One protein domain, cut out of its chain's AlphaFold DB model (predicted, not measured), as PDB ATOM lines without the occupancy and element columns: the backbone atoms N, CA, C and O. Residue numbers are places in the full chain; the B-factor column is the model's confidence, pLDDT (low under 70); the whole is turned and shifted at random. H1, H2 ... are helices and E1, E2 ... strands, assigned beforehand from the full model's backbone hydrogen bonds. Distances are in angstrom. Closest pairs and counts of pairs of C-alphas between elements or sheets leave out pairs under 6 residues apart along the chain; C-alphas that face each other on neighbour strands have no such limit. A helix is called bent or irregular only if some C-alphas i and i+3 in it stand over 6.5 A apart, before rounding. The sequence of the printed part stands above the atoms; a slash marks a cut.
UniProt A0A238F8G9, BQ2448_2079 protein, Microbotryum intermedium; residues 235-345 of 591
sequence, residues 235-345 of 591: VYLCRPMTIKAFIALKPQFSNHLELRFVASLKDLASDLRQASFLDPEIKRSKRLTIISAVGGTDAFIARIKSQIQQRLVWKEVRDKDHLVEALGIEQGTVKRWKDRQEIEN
ATOM      1  N   VAL A 235     -48.492  30.812  26.125       83.19
ATOM      2  CA  VAL A 235     -47.221  30.859  25.390       83.19
ATOM      3  C   VAL A 235     -47.347  31.798  24.195       83.19
ATOM      4  O   VAL A 235     -47.993  31.475  23.196       83.19
ATOM      5  N   TYR A 236     -46.700  32.956  24.299       83.06
ATOM      6  CA  TYR A 236     -46.573  33.941  23.234       83.06
ATOM      7  C   TYR A 236     -45.292  33.713  22.434       83.06
ATOM      8  O   TYR A 236     -44.186  33.770  22.976       83.06
ATOM      9  N   LEU A 237     -45.439  33.492  21.129       79.94
ATOM     10  CA  LEU A 237     -44.329  33.387  20.179       79.94
ATOM     11  C   LEU A 237     -44.207  34.721  19.434       79.94
ATOM     12  O   LEU A 237     -45.073  35.036  18.622       79.94
ATOM     13  N   CYS A 238     -43.175  35.518  19.733       76.25
ATOM     14  CA  CYS A 238     -43.041  36.892  19.234       76.25
ATOM     15  C   CYS A 238     -41.715  37.106  18.486       76.25
ATOM     16  O   CYS A 238     -40.635  36.981  19.067       76.25
ATOM     17  N   ARG A 239     -41.782  37.476  17.201       72.75
ATOM     18  CA  ARG A 239     -40.602  37.619  16.323       72.75
ATOM     19  C   ARG A 239     -40.410  39.074  15.857       72.75
ATOM     20  O   ARG A 239     -41.393  39.677  15.450       72.75
ATOM     21  N   PRO A 240     -39.178  39.614  15.784       58.59
ATOM     22  CA  PRO A 240     -38.020  39.339  16.630       58.59
ATOM     23  C   PRO A 240     -38.072  40.222  17.892       58.59
ATOM     24  O   PRO A 240     -37.991  41.448  17.813       58.59
ATOM     25  N   MET A 241     -38.186  39.617  19.075       72.75
ATOM     26  CA  MET A 241     -38.301  40.367  20.330       72.75
ATOM     27  C   MET A 241     -36.982  40.407  21.111       72.75
ATOM     28  O   MET A 241     -36.410  39.374  21.440       72.75
ATOM     29  N   THR A 242     -36.496  41.602  21.455       76.94
ATOM     30  CA  THR A 242     -35.275  41.744  22.268       76.94
ATOM     31  C   THR A 242     -35.574  41.656  23.765       76.94
ATOM     32  O   THR A 242     -36.629  42.088  24.230       76.94
ATOM     33  N   ILE A 243     -34.605  41.187  24.558       79.31
ATOM     34  CA  ILE A 243     -34.724  41.167  26.027       79.31
ATOM     35  C   ILE A 243     -34.913  42.578  26.619       79.31
ATOM     36  O   ILE A 243     -35.637  42.745  27.597       79.31
ATOM     37  N   LYS A 244     -34.353  43.620  25.982       79.69
ATOM     38  CA  LYS A 244     -34.602  45.025  26.354       79.69
ATOM     39  C   LYS A 244     -36.074  45.413  26.162       79.69
ATOM     40  O   LYS A 244     -36.647  46.050  27.041       79.69
ATOM     41  N   ALA A 245     -36.702  44.984  25.062       78.38
ATOM     42  CA  ALA A 245     -38.133  45.186  24.843       78.38
ATOM     43  C   ALA A 245     -38.985  44.414  25.867       78.38
ATOM     44  O   ALA A 245     -39.940  44.976  26.391       78.38
ATOM     45  N   PHE A 246     -38.614  43.176  26.222       83.62
ATOM     46  CA  PHE A 246     -39.292  42.421  27.286       83.62
ATOM     47  C   PHE A 246     -39.246  43.133  28.645       83.62
ATOM     48  O   PHE A 246     -40.275  43.273  29.308       83.62
ATOM     49  N   ILE A 247     -38.065  43.598  29.066       82.12
ATOM     50  CA  ILE A 247     -37.880  44.252  30.370       82.12
ATOM     51  C   ILE A 247     -38.767  45.503  30.486       82.12
ATOM     52  O   ILE A 247     -39.340  45.736  31.547       82.12
ATOM     53  N   ALA A 248     -38.961  46.245  29.390       83.00
ATOM     54  CA  ALA A 248     -39.855  47.403  29.341       83.00
ATOM     55  C   ALA A 248     -41.356  47.057  29.485       83.00
ATOM     56  O   ALA A 248     -42.118  47.882  29.984       83.00
ATOM     57  N   LEU A 249     -41.787  45.848  29.097       80.62
ATOM     58  CA  LEU A 249     -43.173  45.379  29.273       80.62
ATOM     59  C   LEU A 249     -43.446  44.892  30.702       80.62
ATOM     60  O   LEU A 249     -44.556  45.040  31.212       80.62
ATOM     61  N   LYS A 250     -42.438  44.316  31.372       79.00
ATOM     62  CA  LYS A 250     -42.588  43.711  32.705       79.00
ATOM     63  C   LYS A 250     -43.291  44.610  33.746       79.00
ATOM     64  O   LYS A 250     -44.192  44.088  34.400       79.00
ATOM     65  N   PRO A 251     -42.980  45.915  33.908       77.62
ATOM     66  CA  PRO A 251     -43.674  46.771  34.879       77.62
ATOM     67  C   PRO A 251     -45.123  47.131  34.503       77.62
ATOM     68  O   PRO A 251     -45.854  47.597  35.368       77.62
ATOM     69  N   GLN A 252     -45.559  46.924  33.254       81.62
ATOM     70  CA  GLN A 252     -46.917  47.267  32.803       81.62
ATOM     71  C   GLN A 252     -47.940  46.164  33.146       81.62
ATOM     72  O   GLN A 252     -49.085  46.448  33.503       81.62
ATOM     73  N   PHE A 253     -47.516  44.896  33.084       83.56
ATOM     74  CA  PHE A 253     -48.410  43.730  33.183       83.56
ATOM     75  C   PHE A 253     -48.239  42.891  34.465       83.56
ATOM     76  O   PHE A 253     -49.088  42.047  34.773       83.56
ATOM     77  N   SER A 254     -47.188  43.149  35.253       77.88
ATOM     78  CA  SER A 254     -46.799  42.390  36.458       77.88
ATOM     79  C   SER A 254     -47.873  42.261  37.546       77.88
ATOM     80  O   SER A 254     -47.768  41.372  38.393       77.88
ATOM     81  N   ASN A 255     -48.900  43.113  37.548       79.88
ATOM     82  CA  ASN A 255     -49.998  43.070  38.521       79.88
ATOM     83  C   ASN A 255     -50.866  41.803  38.382       79.88
ATOM     84  O   ASN A 255     -51.320  41.255  39.387       79.88
ATOM     85  N   HIS A 256     -51.058  41.314  37.151       82.06
ATOM     86  CA  HIS A 256     -51.960  40.194  36.840       82.06
ATOM     87  C   HIS A 256     -51.278  39.043  36.082       82.06
ATOM     88  O   HIS A 256     -51.754  37.913  36.163       82.06
ATOM     89  N   LEU A 257     -50.163  39.292  35.387       83.94
ATOM     90  CA  LEU A 257     -49.440  38.279  34.611       83.94
ATOM     91  C   LEU A 257     -48.055  38.002  35.221       83.94
ATOM     92  O   LEU A 257     -47.312  38.929  35.550       83.94
ATOM     93  N   GLU A 258     -47.677  36.726  35.341       85.88
ATOM     94  CA  GLU A 258     -46.283  36.327  35.590       85.88
ATOM     95  C   GLU A 258     -45.566  36.246  34.234       85.88
ATOM     96  O   GLU A 258     -45.560  35.197  33.588       85.88
ATOM     97  N   LEU A 259     -44.998  37.370  33.780       85.19
ATOM     98  CA  LEU A 259     -44.236  37.410  32.530       85.19
ATOM     99  C   LEU A 259     -42.861  36.742  32.693       85.19
ATOM    100  O   LEU A 259     -42.035  37.202  33.492       85.19
ATOM    101  N   ARG A 260     -42.583  35.736  31.857       84.69
ATOM    102  CA  ARG A 260     -41.251  35.132  31.663       84.69
ATOM    103  C   ARG A 260     -40.738  35.388  30.249       84.69
ATOM    104  O   ARG A 260     -41.529  35.416  29.311       84.69
ATOM    105  N   PHE A 261     -39.424  35.558  30.099       84.81
ATOM    106  CA  PHE A 261     -38.769  35.701  28.796       84.81
ATOM    107  C   PHE A 261     -37.939  34.470  28.486       84.81
ATOM    108  O   PHE A 261     -37.146  34.043  29.321       84.81
ATOM    109  N   VAL A 262     -38.087  33.942  27.275       83.56
ATOM    110  CA  VAL A 262     -37.415  32.715  26.856       83.56
ATOM    111  C   VAL A 262     -36.650  32.954  25.556       83.56
ATOM    112  O   VAL A 262     -37.239  33.117  24.483       83.56
ATOM    113  N   ALA A 263     -35.321  32.983  25.677       73.19
ATOM    114  CA  ALA A 263     -34.389  33.302  24.595       73.19
ATOM    115  C   ALA A 263     -33.992  32.092  23.728       73.19
ATOM    116  O   ALA A 263     -33.527  32.285  22.609       73.19
ATOM    117  N   SER A 264     -34.182  30.860  24.218       73.62
ATOM    118  CA  SER A 264     -33.835  29.619  23.515       73.62
ATOM    119  C   SER A 264     -34.979  28.604  23.540       73.62
ATOM    120  O   SER A 264     -35.794  28.565  24.458       73.62
ATOM    121  N   LEU A 265     -35.028  27.732  22.532       69.25
ATOM    122  CA  LEU A 265     -36.029  26.664  22.421       69.25
ATOM    123  C   LEU A 265     -35.755  25.508  23.396       69.25
ATOM    124  O   LEU A 265     -36.688  24.814  23.798       69.25
ATOM    125  N   LYS A 266     -34.492  25.329  23.811       72.94
ATOM    126  CA  LYS A 266     -34.114  24.412  24.899       72.94
ATOM    127  C   LYS A 266     -34.700  24.901  26.224       72.94
ATOM    128  O   LYS A 266     -35.306  24.119  26.952       72.94
ATOM    129  N   ASP A 267     -34.593  26.203  26.469       78.56
ATOM    130  CA  ASP A 267     -35.142  26.862  27.650       78.56
ATOM    131  C   ASP A 267     -36.675  26.833  27.604       78.56
ATOM    132  O   ASP A 267     -37.290  26.520  28.611       78.56
ATOM    133  N   LEU A 268     -37.305  27.024  26.435       76.38
ATOM    134  CA  LEU A 268     -38.761  26.880  26.273       76.38
ATOM    135  C   LEU A 268     -39.239  25.467  26.623       76.38
ATOM    136  O   LEU A 268     -40.218  25.306  27.346       76.38
ATOM    137  N   ALA A 269     -38.538  24.441  26.141       72.56
ATOM    138  CA  ALA A 269     -38.846  23.058  26.483       72.56
ATOM    139  C   ALA A 269     -38.601  22.756  27.975       72.56
ATOM    140  O   ALA A 269     -39.305  21.922  28.536       72.56
ATOM    141  N   SER A 270     -37.644  23.432  28.621       75.19
ATOM    142  CA  SER A 270     -37.397  23.341  30.066       75.19
ATOM    143  C   SER A 270     -38.489  24.043  30.880       75.19
ATOM    144  O   SER A 270     -39.100  23.409  31.732       75.19
ATOM    145  N   ASP A 271     -38.798  25.308  30.587       73.56
ATOM    146  CA  ASP A 271     -39.807  26.101  31.301       73.56
ATOM    147  C   ASP A 271     -41.205  25.499  31.151       73.56
ATOM    148  O   ASP A 271     -41.951  25.451  32.124       73.56
ATOM    149  N   LEU A 272     -41.551  24.950  29.981       73.00
ATOM    150  CA  LEU A 272     -42.809  24.217  29.811       73.00
ATOM    151  C   LEU A 272     -42.801  22.884  30.574       73.00
ATOM    152  O   LEU A 272     -43.793  22.564  31.219       73.00
ATOM    153  N   ARG A 273     -41.670  22.164  30.626       71.25
ATOM    154  CA  ARG A 273     -41.483  21.003  31.524       71.25
ATOM    155  C   ARG A 273     -41.384  21.361  33.011       71.25
ATOM    156  O   ARG A 273     -41.376  20.447  33.822       71.25
ATOM    157  N   GLN A 274     -41.325  22.636  33.389       68.06
ATOM    158  CA  GLN A 274     -41.423  23.083  34.784       68.06
ATOM    159  C   GLN A 274     -42.832  23.592  35.104       68.06
ATOM    160  O   GLN A 274     -43.377  23.242  36.146       68.06
ATOM    161  N   ALA A 275     -43.465  24.323  34.181       62.88
ATOM    162  CA  ALA A 275     -44.885  24.670  34.243       62.88
ATOM    163  C   ALA A 275     -45.771  23.411  34.314       62.88
ATOM    164  O   ALA A 275     -46.728  23.374  35.072       62.88
ATOM    165  N   SER A 276     -45.362  22.353  33.609       55.19
ATOM    166  CA  SER A 276     -45.799  20.954  33.728       55.19
ATOM    167  C   SER A 276     -45.991  20.427  35.153       55.19
ATOM    168  O   SER A 276     -46.844  19.572  35.361       55.19
ATOM    169  N   PHE A 277     -45.149  20.839  36.106       52.09
ATOM    170  CA  PHE A 277     -45.181  20.362  37.496       52.09
ATOM    171  C   PHE A 277     -45.912  21.334  38.432       52.09
ATOM    172  O   PHE A 277     -45.872  21.172  39.650       52.09
ATOM    173  N   LEU A 278     -46.563  22.359  37.879       55.97
ATOM    174  CA  LEU A 278     -47.475  23.209  38.627       55.97
ATOM    175  C   LEU A 278     -48.821  22.499  38.694       55.97
ATOM    176  O   LEU A 278     -49.530  22.396  37.696       55.97
ATOM    177  N   ASP A 279     -49.134  22.000  39.884       53.59
ATOM    178  CA  ASP A 279     -50.400  21.353  40.197       53.59
ATOM    179  C   ASP A 279     -51.588  22.260  39.793       53.59
ATOM    180  O   ASP A 279     -51.631  23.422  40.226       53.59
ATOM    181  N   PRO A 280     -52.526  21.787  38.945       55.31
ATOM    182  CA  PRO A 280     -53.646  22.593  38.462       55.31
ATOM    183  C   PRO A 280     -54.601  23.045  39.577       55.31
ATOM    184  O   PRO A 280     -55.322  24.025  39.382       55.31
ATOM    185  N   GLU A 281     -54.594  22.396  40.746       50.94
ATOM    186  CA  GLU A 281     -55.396  22.827  41.899       50.94
ATOM    187  C   GLU A 281     -54.838  24.100  42.564       50.94
ATOM    188  O   GLU A 281     -55.573  24.843  43.222       50.94
ATOM    189  N   ILE A 282     -53.559  24.434  42.335       53.59
ATOM    190  CA  ILE A 282     -52.938  25.663  42.843       53.59
ATOM    191  C   ILE A 282     -53.423  26.862  42.011       53.59
ATOM    192  O   ILE A 282     -52.744  27.349  41.102       53.59
ATOM    193  N   LYS A 283     -54.603  27.389  42.371       56.62
ATOM    194  CA  LYS A 283     -55.177  28.648  41.858       56.62
ATOM    195  C   LYS A 283     -54.221  29.830  42.077       56.62
ATOM    196  O   LYS A 283     -54.272  30.542  43.081       56.62
ATOM    197  N   ARG A 284     -53.336  30.070  41.108       65.19
ATOM    198  CA  ARG A 284     -52.364  31.170  41.131       65.19
ATOM    199  C   ARG A 284     -53.058  32.527  41.042       65.19
ATOM    200  O   ARG A 284     -53.902  32.765  40.185       65.19
ATOM    201  N   SER A 285     -52.592  33.486  41.842       71.31
ATOM    202  CA  SER A 285     -53.079  34.872  41.811       71.31
ATOM    203  C   SER A 285     -52.653  35.669  40.560       71.31
ATOM    204  O   SER A 285     -52.981  36.856  40.459       71.31
ATOM    205  N   LYS A 286     -51.924  35.050  39.618       81.50
ATOM    206  CA  LYS A 286     -51.473  35.606  38.328       81.50
ATOM    207  C   LYS A 286     -51.377  34.494  37.274       81.50
ATOM    208  O   LYS A 286     -50.916  33.401  37.602       81.50
ATOM    209  N   ARG A 287     -51.729  34.782  36.013       82.62
ATOM    210  CA  ARG A 287     -51.590  33.821  34.896       82.62
ATOM    211  C   ARG A 287     -50.122  33.713  34.476       82.62
ATOM    212  O   ARG A 287     -49.483  34.738  34.215       82.62
ATOM    213  N   LEU A 288     -49.580  32.496  34.393       82.50
ATOM    214  CA  LEU A 288     -48.228  32.278  33.866       82.50
ATOM    215  C   LEU A 288     -48.212  32.586  32.366       82.50
ATOM    216  O   LEU A 288     -48.999  32.025  31.607       82.50
ATOM    217  N   THR A 289     -47.333  33.500  31.953       84.75
ATOM    218  CA  THR A 289     -47.291  34.022  30.583       84.75
ATOM    219  C   THR A 289     -45.855  34.003  30.069       84.75
ATOM    220  O   THR A 289     -45.032  34.854  30.410       84.75
ATOM    221  N   ILE A 290     -45.544  33.003  29.252       85.12
ATOM    222  CA  ILE A 290     -44.213  32.792  28.684       85.12
ATOM    223  C   ILE A 290     -44.135  33.520  27.344       85.12
ATOM    224  O   ILE A 290     -44.901  33.228  26.430       85.12
ATOM    225  N   ILE A 291     -43.198  34.457  27.215       84.88
ATOM    226  CA  ILE A 291     -42.928  35.190  25.977       84.88
ATOM    227  C   ILE A 291     -41.601  34.680  25.415       84.88
ATOM    228  O   ILE A 291     -40.532  34.963  25.962       84.88
ATOM    229  N   SER A 292     -41.660  33.924  24.320       80.19
ATOM    230  CA  SER A 292     -40.465  33.486  23.605       80.19
ATOM    231  C   SER A 292     -40.151  34.417  22.441       80.19
ATOM    232  O   SER A 292     -41.009  34.708  21.607       80.19
ATOM    233  N   ALA A 293     -38.889  34.836  22.365       67.81
ATOM    234  CA  ALA A 293     -38.352  35.574  21.225       67.81
ATOM    235  C   ALA A 293     -38.013  34.676  20.024       67.81
ATOM    236  O   ALA A 293     -37.624  35.183  18.967       67.81
ATOM    237  N   VAL A 294     -38.080  33.345  20.177       62.84
ATOM    238  CA  VAL A 294     -37.507  32.440  19.181       62.84
ATOM    239  C   VAL A 294     -38.465  32.188  18.027       62.84
ATOM    240  O   VAL A 294     -39.363  31.350  18.092       62.84
ATOM    241  N   GLY A 295     -38.195  32.867  16.916       57.16
ATOM    242  CA  GLY A 295     -38.800  32.592  15.618       57.16
ATOM    243  C   GLY A 295     -38.303  31.295  14.979       57.16
ATOM    244  O   GLY A 295     -37.673  31.346  13.927       57.16
ATOM    245  N   GLY A 296     -38.595  30.141  15.585       55.31
ATOM    246  CA  GLY A 296     -38.410  28.838  14.936       55.31
ATOM    247  C   GLY A 296     -39.283  28.707  13.682       55.31
ATOM    248  O   GLY A 296     -40.324  29.353  13.577       55.31
ATOM    249  N   THR A 297     -38.887  27.882  12.712       58.06
ATOM    250  CA  THR A 297     -39.747  27.608  11.545       58.06
ATOM    251  C   THR A 297     -41.063  26.964  11.982       58.06
ATOM    252  O   THR A 297     -41.125  26.282  13.006       58.06
ATOM    253  N   ASP A 298     -42.126  27.145  11.206       67.19
ATOM    254  CA  ASP A 298     -43.476  26.752  11.637       67.19
ATOM    255  C   ASP A 298     -43.600  25.227  11.822       67.19
ATOM    256  O   ASP A 298     -44.289  24.755  12.724       67.19
ATOM    257  N   ALA A 299     -42.816  24.450  11.063       66.94
ATOM    258  CA  ALA A 299     -42.626  23.012  11.262       66.94
ATOM    259  C   ALA A 299     -41.989  22.660  12.625       66.94
ATOM    260  O   ALA A 299     -42.315  21.633  13.219       66.94
ATOM    261  N   PHE A 300     -41.102  23.508  13.155       66.00
ATOM    262  CA  PHE A 300     -40.519  23.339  14.487       66.00
ATOM    263  C   PHE A 300     -41.501  23.741  15.598       66.00
ATOM    264  O   PHE A 300     -41.596  23.048  16.610       66.00
ATOM    265  N   ILE A 301     -42.293  24.799  15.390       69.38
ATOM    266  CA  ILE A 301     -43.393  25.171  16.296       69.38
ATOM    267  C   ILE A 301     -44.434  24.040  16.354       69.38
ATOM    268  O   ILE A 301     -44.855  23.649  17.440       69.38
ATOM    269  N   ALA A 302     -44.792  23.455  15.207       73.19
ATOM    270  CA  ALA A 302     -45.656  22.279  15.132       73.19
ATOM    271  C   ALA A 302     -45.055  21.065  15.866       73.19
ATOM    272  O   ALA A 302     -45.779  20.368  16.574       73.19
ATOM    273  N   ARG A 303     -43.735  20.846  15.771       73.25
ATOM    274  CA  ARG A 303     -43.033  19.779  16.506       73.25
ATOM    275  C   ARG A 303     -43.045  19.988  18.023       73.25
ATOM    276  O   ARG A 303     -43.244  19.022  18.748       73.25
ATOM    277  N   ILE A 304     -42.866  21.214  18.522       72.38
ATOM    278  CA  ILE A 304     -43.010  21.484  19.964       72.38
ATOM    279  C   ILE A 304     -44.463  21.259  20.406       72.38
ATOM    280  O   ILE A 304     -44.691  20.579  21.405       72.38
ATOM    281  N   LYS A 305     -45.442  21.750  19.635       73.62
ATOM    282  CA  LYS A 305     -46.874  21.542  19.911       73.62
ATOM    283  C   LYS A 305     -47.282  20.062  19.925       73.62
ATOM    284  O   LYS A 305     -48.179  19.713  20.679       73.62
ATOM    285  N   SER A 306     -46.637  19.191  19.143       73.94
ATOM    286  CA  SER A 306     -46.902  17.742  19.177       73.94
ATOM    287  C   SER A 306     -46.107  16.978  20.243       73.94
ATOM    288  O   SER A 306     -46.520  15.891  20.640       73.94
ATOM    289  N   GLN A 307     -44.989  17.526  20.732       70.75
ATOM    290  CA  GLN A 307     -44.184  16.922  21.802       70.75
ATOM    291  C   GLN A 307     -44.659  17.282  23.217       70.75
ATOM    292  O   GLN A 307     -44.314  16.575  24.163       70.75
ATOM    293  N   ILE A 308     -45.430  18.359  23.380       70.00
ATOM    294  CA  ILE A 308     -45.948  18.809  24.676       70.00
ATOM    295  C   ILE A 308     -47.458  18.555  24.718       70.00
ATOM    296  O   ILE A 308     -48.247  19.353  24.227       70.00
ATOM    297  N   GLN A 309     -47.856  17.441  25.338       63.72
ATOM    298  CA  GLN A 309     -49.256  16.995  25.462       63.72
ATOM    299  C   GLN A 309     -50.100  17.828  26.452       63.72
ATOM    300  O   GLN A 309     -51.232  17.468  26.761       63.72
ATOM    301  N   GLN A 310     -49.547  18.913  26.995       67.00
ATOM    302  CA  GLN A 310     -50.172  19.699  28.056       67.00
ATOM    303  C   GLN A 310     -51.080  20.793  27.509       67.00
ATOM    304  O   GLN A 310     -50.819  21.397  26.467       67.00
ATOM    305  N   ARG A 311     -52.137  21.073  28.274       68.06
ATOM    306  CA  ARG A 311     -53.080  22.164  28.045       68.06
ATOM    307  C   ARG A 311     -52.339  23.500  28.175       68.06
ATOM    308  O   ARG A 311     -52.042  23.965  29.270       68.06
ATOM    309  N   LEU A 312     -51.989  24.070  27.025       74.19
ATOM    310  CA  LEU A 312     -51.239  25.313  26.861       74.19
ATOM    311  C   LEU A 312     -51.895  26.131  25.753       74.19
ATOM    312  O   LEU A 312     -52.140  25.613  24.660       74.19
ATOM    313  N   VAL A 313     -52.131  27.417  26.002       79.75
ATOM    314  CA  VAL A 313     -52.717  28.304  24.993       79.75
ATOM    315  C   VAL A 313     -51.594  29.018  24.235       79.75
ATOM    316  O   VAL A 313     -50.907  29.896  24.760       79.75
ATOM    317  N   TRP A 314     -51.403  28.617  22.978       79.31
ATOM    318  CA  TRP A 314     -50.355  29.122  22.088       79.31
ATOM    319  C   TRP A 314     -50.863  30.294  21.242       79.31
ATOM    320  O   TRP A 314     -51.710  30.091  20.372       79.31
ATOM    321  N   LYS A 315     -50.301  31.494  21.425       83.62
ATOM    322  CA  LYS A 315     -50.650  32.699  20.651       83.62
ATOM    323  C   LYS A 315     -49.410  33.198  19.890       83.62
ATOM    324  O   LYS A 315     -48.347  33.389  20.476       83.62
ATOM    325  N   GLU A 316     -49.513  33.365  18.571       80.50
ATOM    326  CA  GLU A 316     -48.412  33.876  17.736       80.50
ATOM    327  C   GLU A 316     -48.590  35.370  17.454       80.50
ATOM    328  O   GLU A 316     -49.692  35.829  17.152       80.50
ATOM    329  N   VAL A 317     -47.498  36.127  17.564       80.31
ATOM    330  CA  VAL A 317     -47.498  37.589  17.526       80.31
ATOM    331  C   VAL A 317     -46.382  38.093  16.610       80.31
ATOM    332  O   VAL A 317     -45.248  37.612  16.637       80.31
ATOM    333  N   ARG A 318     -46.729  39.058  15.755       75.50
ATOM    334  CA  ARG A 318     -45.886  39.523  14.640       75.50
ATOM    335  C   ARG A 318     -44.920  40.649  14.997       75.50
ATOM    336  O   ARG A 318     -43.953  40.847  14.273       75.50
ATOM    337  N   ASP A 319     -45.202  41.390  16.063       77.44
ATOM    338  CA  ASP A 319     -44.449  42.569  16.476       77.44
ATOM    339  C   ASP A 319     -44.688  42.886  17.964       77.44
ATOM    340  O   ASP A 319     -45.482  42.239  18.652       77.44
ATOM    341  N   LYS A 320     -43.968  43.889  18.476       81.50
ATOM    342  CA  LYS A 320     -44.034  44.314  19.879       81.50
ATOM    343  C   LYS A 320     -45.401  44.890  20.266       81.50
ATOM    344  O   LYS A 320     -45.803  44.743  21.416       81.50
ATOM    345  N   ASP A 321     -46.086  45.587  19.368       83.62
ATOM    346  CA  ASP A 321     -47.223  46.426  19.748       83.62
ATOM    347  C   ASP A 321     -48.531  45.623  19.721       83.62
ATOM    348  O   ASP A 321     -49.338  45.741  20.642       83.62
ATOM    349  N   HIS A 322     -48.652  44.658  18.807       84.69
ATOM    350  CA  HIS A 322     -49.640  43.580  18.897       84.69
ATOM    351  C   HIS A 322     -49.417  42.698  20.148       84.69
ATOM    352  O   HIS A 322     -50.380  42.191  20.722       84.69
ATOM    353  N   LEU A 323     -48.176  42.557  20.648       85.44
ATOM    354  CA  LEU A 323     -47.933  41.888  21.939       85.44
ATOM    355  C   LEU A 323     -48.428  42.730  23.123       85.44
ATOM    356  O   LEU A 323     -49.021  42.177  24.044       85.44
ATOM    357  N   VAL A 324     -48.218  44.052  23.106       87.81
ATOM    358  CA  VAL A 324     -48.766  44.979  24.117       87.81
ATOM    359  C   VAL A 324     -50.294  44.887  24.160       87.81
ATOM    360  O   VAL A 324     -50.864  44.767  25.243       87.81
ATOM    361  N   GLU A 325     -50.951  44.890  22.997       87.69
ATOM    362  CA  GLU A 325     -52.404  44.737  22.884       87.69
ATOM    363  C   GLU A 325     -52.880  43.383  23.436       87.69
ATOM    364  O   GLU A 325     -53.747  43.341  24.311       87.69
ATOM    365  N   ALA A 326     -52.261  42.279  23.007       87.06
ATOM    366  CA  ALA A 326     -52.618  40.938  23.463       87.06
ATOM    367  C   ALA A 326     -52.433  40.760  24.985       87.06
ATOM    368  O   ALA A 326     -53.313  40.213  25.651       87.06
ATOM    369  N   LEU A 327     -51.336  41.271  25.556       87.50
ATOM    370  CA  LEU A 327     -51.098  41.251  27.005       87.50
ATOM    371  C   LEU A 327     -52.089  42.140  27.773       87.50
ATOM    372  O   LEU A 327     -52.479  41.786  28.884       87.50
ATOM    373  N   GLY A 328     -52.538  43.257  27.189       86.81
ATOM    374  CA  GLY A 328     -53.592  44.104  27.755       86.81
ATOM    375  C   GLY A 328     -54.955  43.406  27.801       86.81
ATOM    376  O   GLY A 328     -55.655  43.480  28.814       86.81
ATOM    377  N   ILE A 329     -55.305  42.662  26.747       87.44
ATOM    378  CA  ILE A 329     -56.519  41.834  26.704       87.44
ATOM    379  C   ILE A 329     -56.463  40.749  27.792       87.44
ATOM    380  O   ILE A 329     -57.407  40.620  28.573       87.44
ATOM    381  N   GLU A 330     -55.347  40.024  27.912       86.06
ATOM    382  CA  GLU A 330     -55.164  39.004  28.956       86.06
ATOM    383  C   GLU A 330     -55.176  39.597  30.369       86.06
ATOM    384  O   GLU A 330     -55.831  39.055  31.256       86.06
ATOM    385  N   GLN A 331     -54.535  40.749  30.595       85.50
ATOM    386  CA  GLN A 331     -54.603  41.478  31.868       85.50
ATOM    387  C   GLN A 331     -56.059  41.828  32.233       85.50
ATOM    388  O   GLN A 331     -56.461  41.665  33.387       85.50
ATOM    389  N   GLY A 332     -56.870  42.230  31.247       84.44
ATOM    390  CA  GLY A 332     -58.307  42.463  31.400       84.44
ATOM    391  C   GLY A 332     -59.128  41.193  31.662       84.44
ATOM    392  O   GLY A 332     -60.088  41.231  32.431       84.44
ATOM    393  N   THR A 333     -58.767  40.049  31.079       84.88
ATOM    394  CA  THR A 333     -59.387  38.743  31.379       84.88
ATOM    395  C   THR A 333     -59.034  38.267  32.787       84.88
ATOM    396  O   THR A 333     -59.935  37.948  33.565       84.88
ATOM    397  N   VAL A 334     -57.756  38.332  33.172       84.19
ATOM    398  CA  VAL A 334     -57.298  37.965  34.521       84.19
ATOM    399  C   VAL A 334     -57.913  38.857  35.593       84.19
ATOM    400  O   VAL A 334     -58.259  38.367  36.668       84.19
ATOM    401  N   LYS A 335     -58.109  40.152  35.312       86.31
ATOM    402  CA  LYS A 335     -58.875  41.022  36.205       86.31
ATOM    403  C   LYS A 335     -60.338  40.561  36.312       86.31
ATOM    404  O   LYS A 335     -60.769  40.229  37.406       86.31
ATOM    405  N   ARG A 336     -61.069  40.433  35.197       85.06
ATOM    406  CA  ARG A 336     -62.492  40.019  35.195       85.06
ATOM    407  C   ARG A 336     -62.754  38.645  35.827       85.06
ATOM    408  O   ARG A 336     -63.876  38.371  36.239       85.06
ATOM    409  N   TRP A 337     -61.768  37.752  35.868       84.69
ATOM    410  CA  TRP A 337     -61.855  36.495  36.619       84.69
ATOM    411  C   TRP A 337     -61.695  36.702  38.129       84.69
ATOM    412  O   TRP A 337     -62.470  36.133  38.889       84.69
ATOM    413  N   LYS A 338     -60.751  37.550  38.571       83.69
ATOM    414  CA  LYS A 338     -60.617  37.913  39.993       83.69
ATOM    415  C   LYS A 338     -61.871  38.609  40.498       83.69
ATOM    416  O   LYS A 338     -62.422  38.172  41.497       83.69
ATOM    417  N   ASP A 339     -62.345  39.607  39.754       84.31
ATOM    418  CA  ASP A 339     -63.570  40.343  40.063       84.31
ATOM    419  C   ASP A 339     -64.766  39.362  40.200       84.31
ATOM    420  O   ASP A 339     -65.570  39.489  41.119       84.31
ATOM    421  N   ARG A 340     -64.849  38.321  39.346       83.19
ATOM    422  CA  ARG A 340     -65.856  37.242  39.454       83.19
ATOM    423  C   ARG A 340     -65.668  36.351  40.691       83.19
ATOM    424  O   ARG A 340     -66.644  36.123  41.391       83.19
ATOM    425  N   GLN A 341     -64.454  35.874  40.980       81.69
ATOM    426  CA  GLN A 341     -64.181  35.034  42.160       81.69
ATOM    427  C   GLN A 341     -64.383  35.800  43.482       81.69
ATOM    428  O   GLN A 341     -64.807  35.207  44.467       81.69
ATOM    429  N   GLU A 342     -64.118  37.108  43.522       83.31
ATOM    430  CA  GLU A 342     -64.390  37.959  44.688       83.31
ATOM    431  C   GLU A 342     -65.900  38.108  44.932       83.31
ATOM    432  O   GLU A 342     -66.362  37.930  46.059       83.31
ATOM    433  N   ILE A 343     -66.683  38.324  43.869       80.69
ATOM    434  CA  ILE A 343     -68.154  38.334  43.918       80.69
ATOM    435  C   ILE A 343     -68.711  36.968  44.357       80.69
ATOM    436  O   ILE A 343     -69.600  36.911  45.202       80.69
ATOM    437  N   GLU A 344     -68.188  35.868  43.817       82.12
ATOM    438  CA  GLU A 344     -68.610  34.493  44.125       82.12
ATOM    439  C   GLU A 344     -68.310  34.108  45.584       82.12
ATOM    440  O   GLU A 344     -69.198  33.631  46.291       82.12
ATOM    441  N   ASN A 345     -67.109  34.427  46.079       81.38
ATOM    442  CA  ASN A 345     -66.757  34.285  47.495       81.38
ATOM    443  C   ASN A 345     -67.661  35.151  48.394       81.38
ATOM    444  O   ASN A 345     -68.060  34.708  49.469       81.38
TER     445      ASN A 345
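Overview. This is residues 235 to 345 of the 591 residues of the protein "BQ2448_2079 protein" of Microbotryum intermedium (UniProt A0A238F8G9). A small, strongly twisted sheet of four parallel strands has helices over both faces: H1 and the long H4 cover one face, and H2 covers the other, with H3 near H2 but off the sheet. The last residues of H4, 339 to 345, stick out as an arm, and so do residues 277 to 283 of the link from H2 to E3. The printed part has 111 residues with four named strands and four named helices, alternating as E1 H1 E2 H2 E3 H3 E4 H4; the sheet order is E2 E3 E1 E4, and the class is mixed, helices and strands. The whole is compact, with a radius of gyration of the C-alphas of 14.5 A and spans of 45 by 30 by 18 A.

Arrangement. Begin at the edge strand E2, residues 257 to 262, parallel to E3, residues 287 to 292, where N 260 and O 289 are 3.0 A apart, within hydrogen-bond range. E3 is parallel to E1, residues 235 to 238, with N 236 and O 290 at 2.8 A. E1 is parallel to the other edge strand, E4, residues 313 to 317, with N 315 and O 235 at 2.9 A. H4, residues 320 to 345, is on the sheet over E3 and E1 at a height of 7.6 A. H1, residues 243 to 253, is on the same face, over E2 at a height of 9.3 A. H1 touches H4, which touches it with residues 320 to 331 alone, at a shallow tilt of 30 degrees, the same way; their closest C-alphas, of Phe 253 and Gln 331, are 6.7 A apart. On the opposite face H2, residues 265 to 275, is over E3 at a height of 9.6 A. H3, residues 298 to 307, is not on the sheet; it is close to H2 but not clearly touching, the closest C-alphas, of Ala 269 and Ile 304, being 7.9 A apart. E2, H2, E3 form a strand-helix-strand unit, two parallel neighbour strands with a helix between them along the chain, and its crossover is right-handed. Two split units, each with another strand between its two in the sheet, are E1, H1, E2 and E3, H3, E4, both right-handed. The helices on both faces make three layers. In H2, H3 and H4 every O i to N i+4 pair is within hydrogen-bond range; in H1 it is 4 of 7.

Along the chain. Find C-alpha 235 at (-47.221, 30.859, 25.390), where E1 begins its 9.6 A. E2 spans 15.4 A, E3 15.9 A and E4 13.0 A. H1 spans 15.7 A and is irregular, but only just: C-alphas 248 and 251 are 6.8 A apart. H2 spans 14.9 A and H3 14.2 A. Find C-alpha 320 at (-44.034, 44.314, 19.879); from there H4 runs 37.1 A to C-alpha 345 at (-66.757, 34.285, 47.495).

Size, cuts and confidence. The two C-alphas farthest apart, of Thr 297 and Asn 345, are 45.5 A apart. The printed part has no cut, and its one long link, of 11 residues, joins H2 to E3. The mean pLDDT of the printed part is 76.0; look for values under 70 at residues 240 and 265 and in residues 274 to 284, 293 to 301 and 309 to 311.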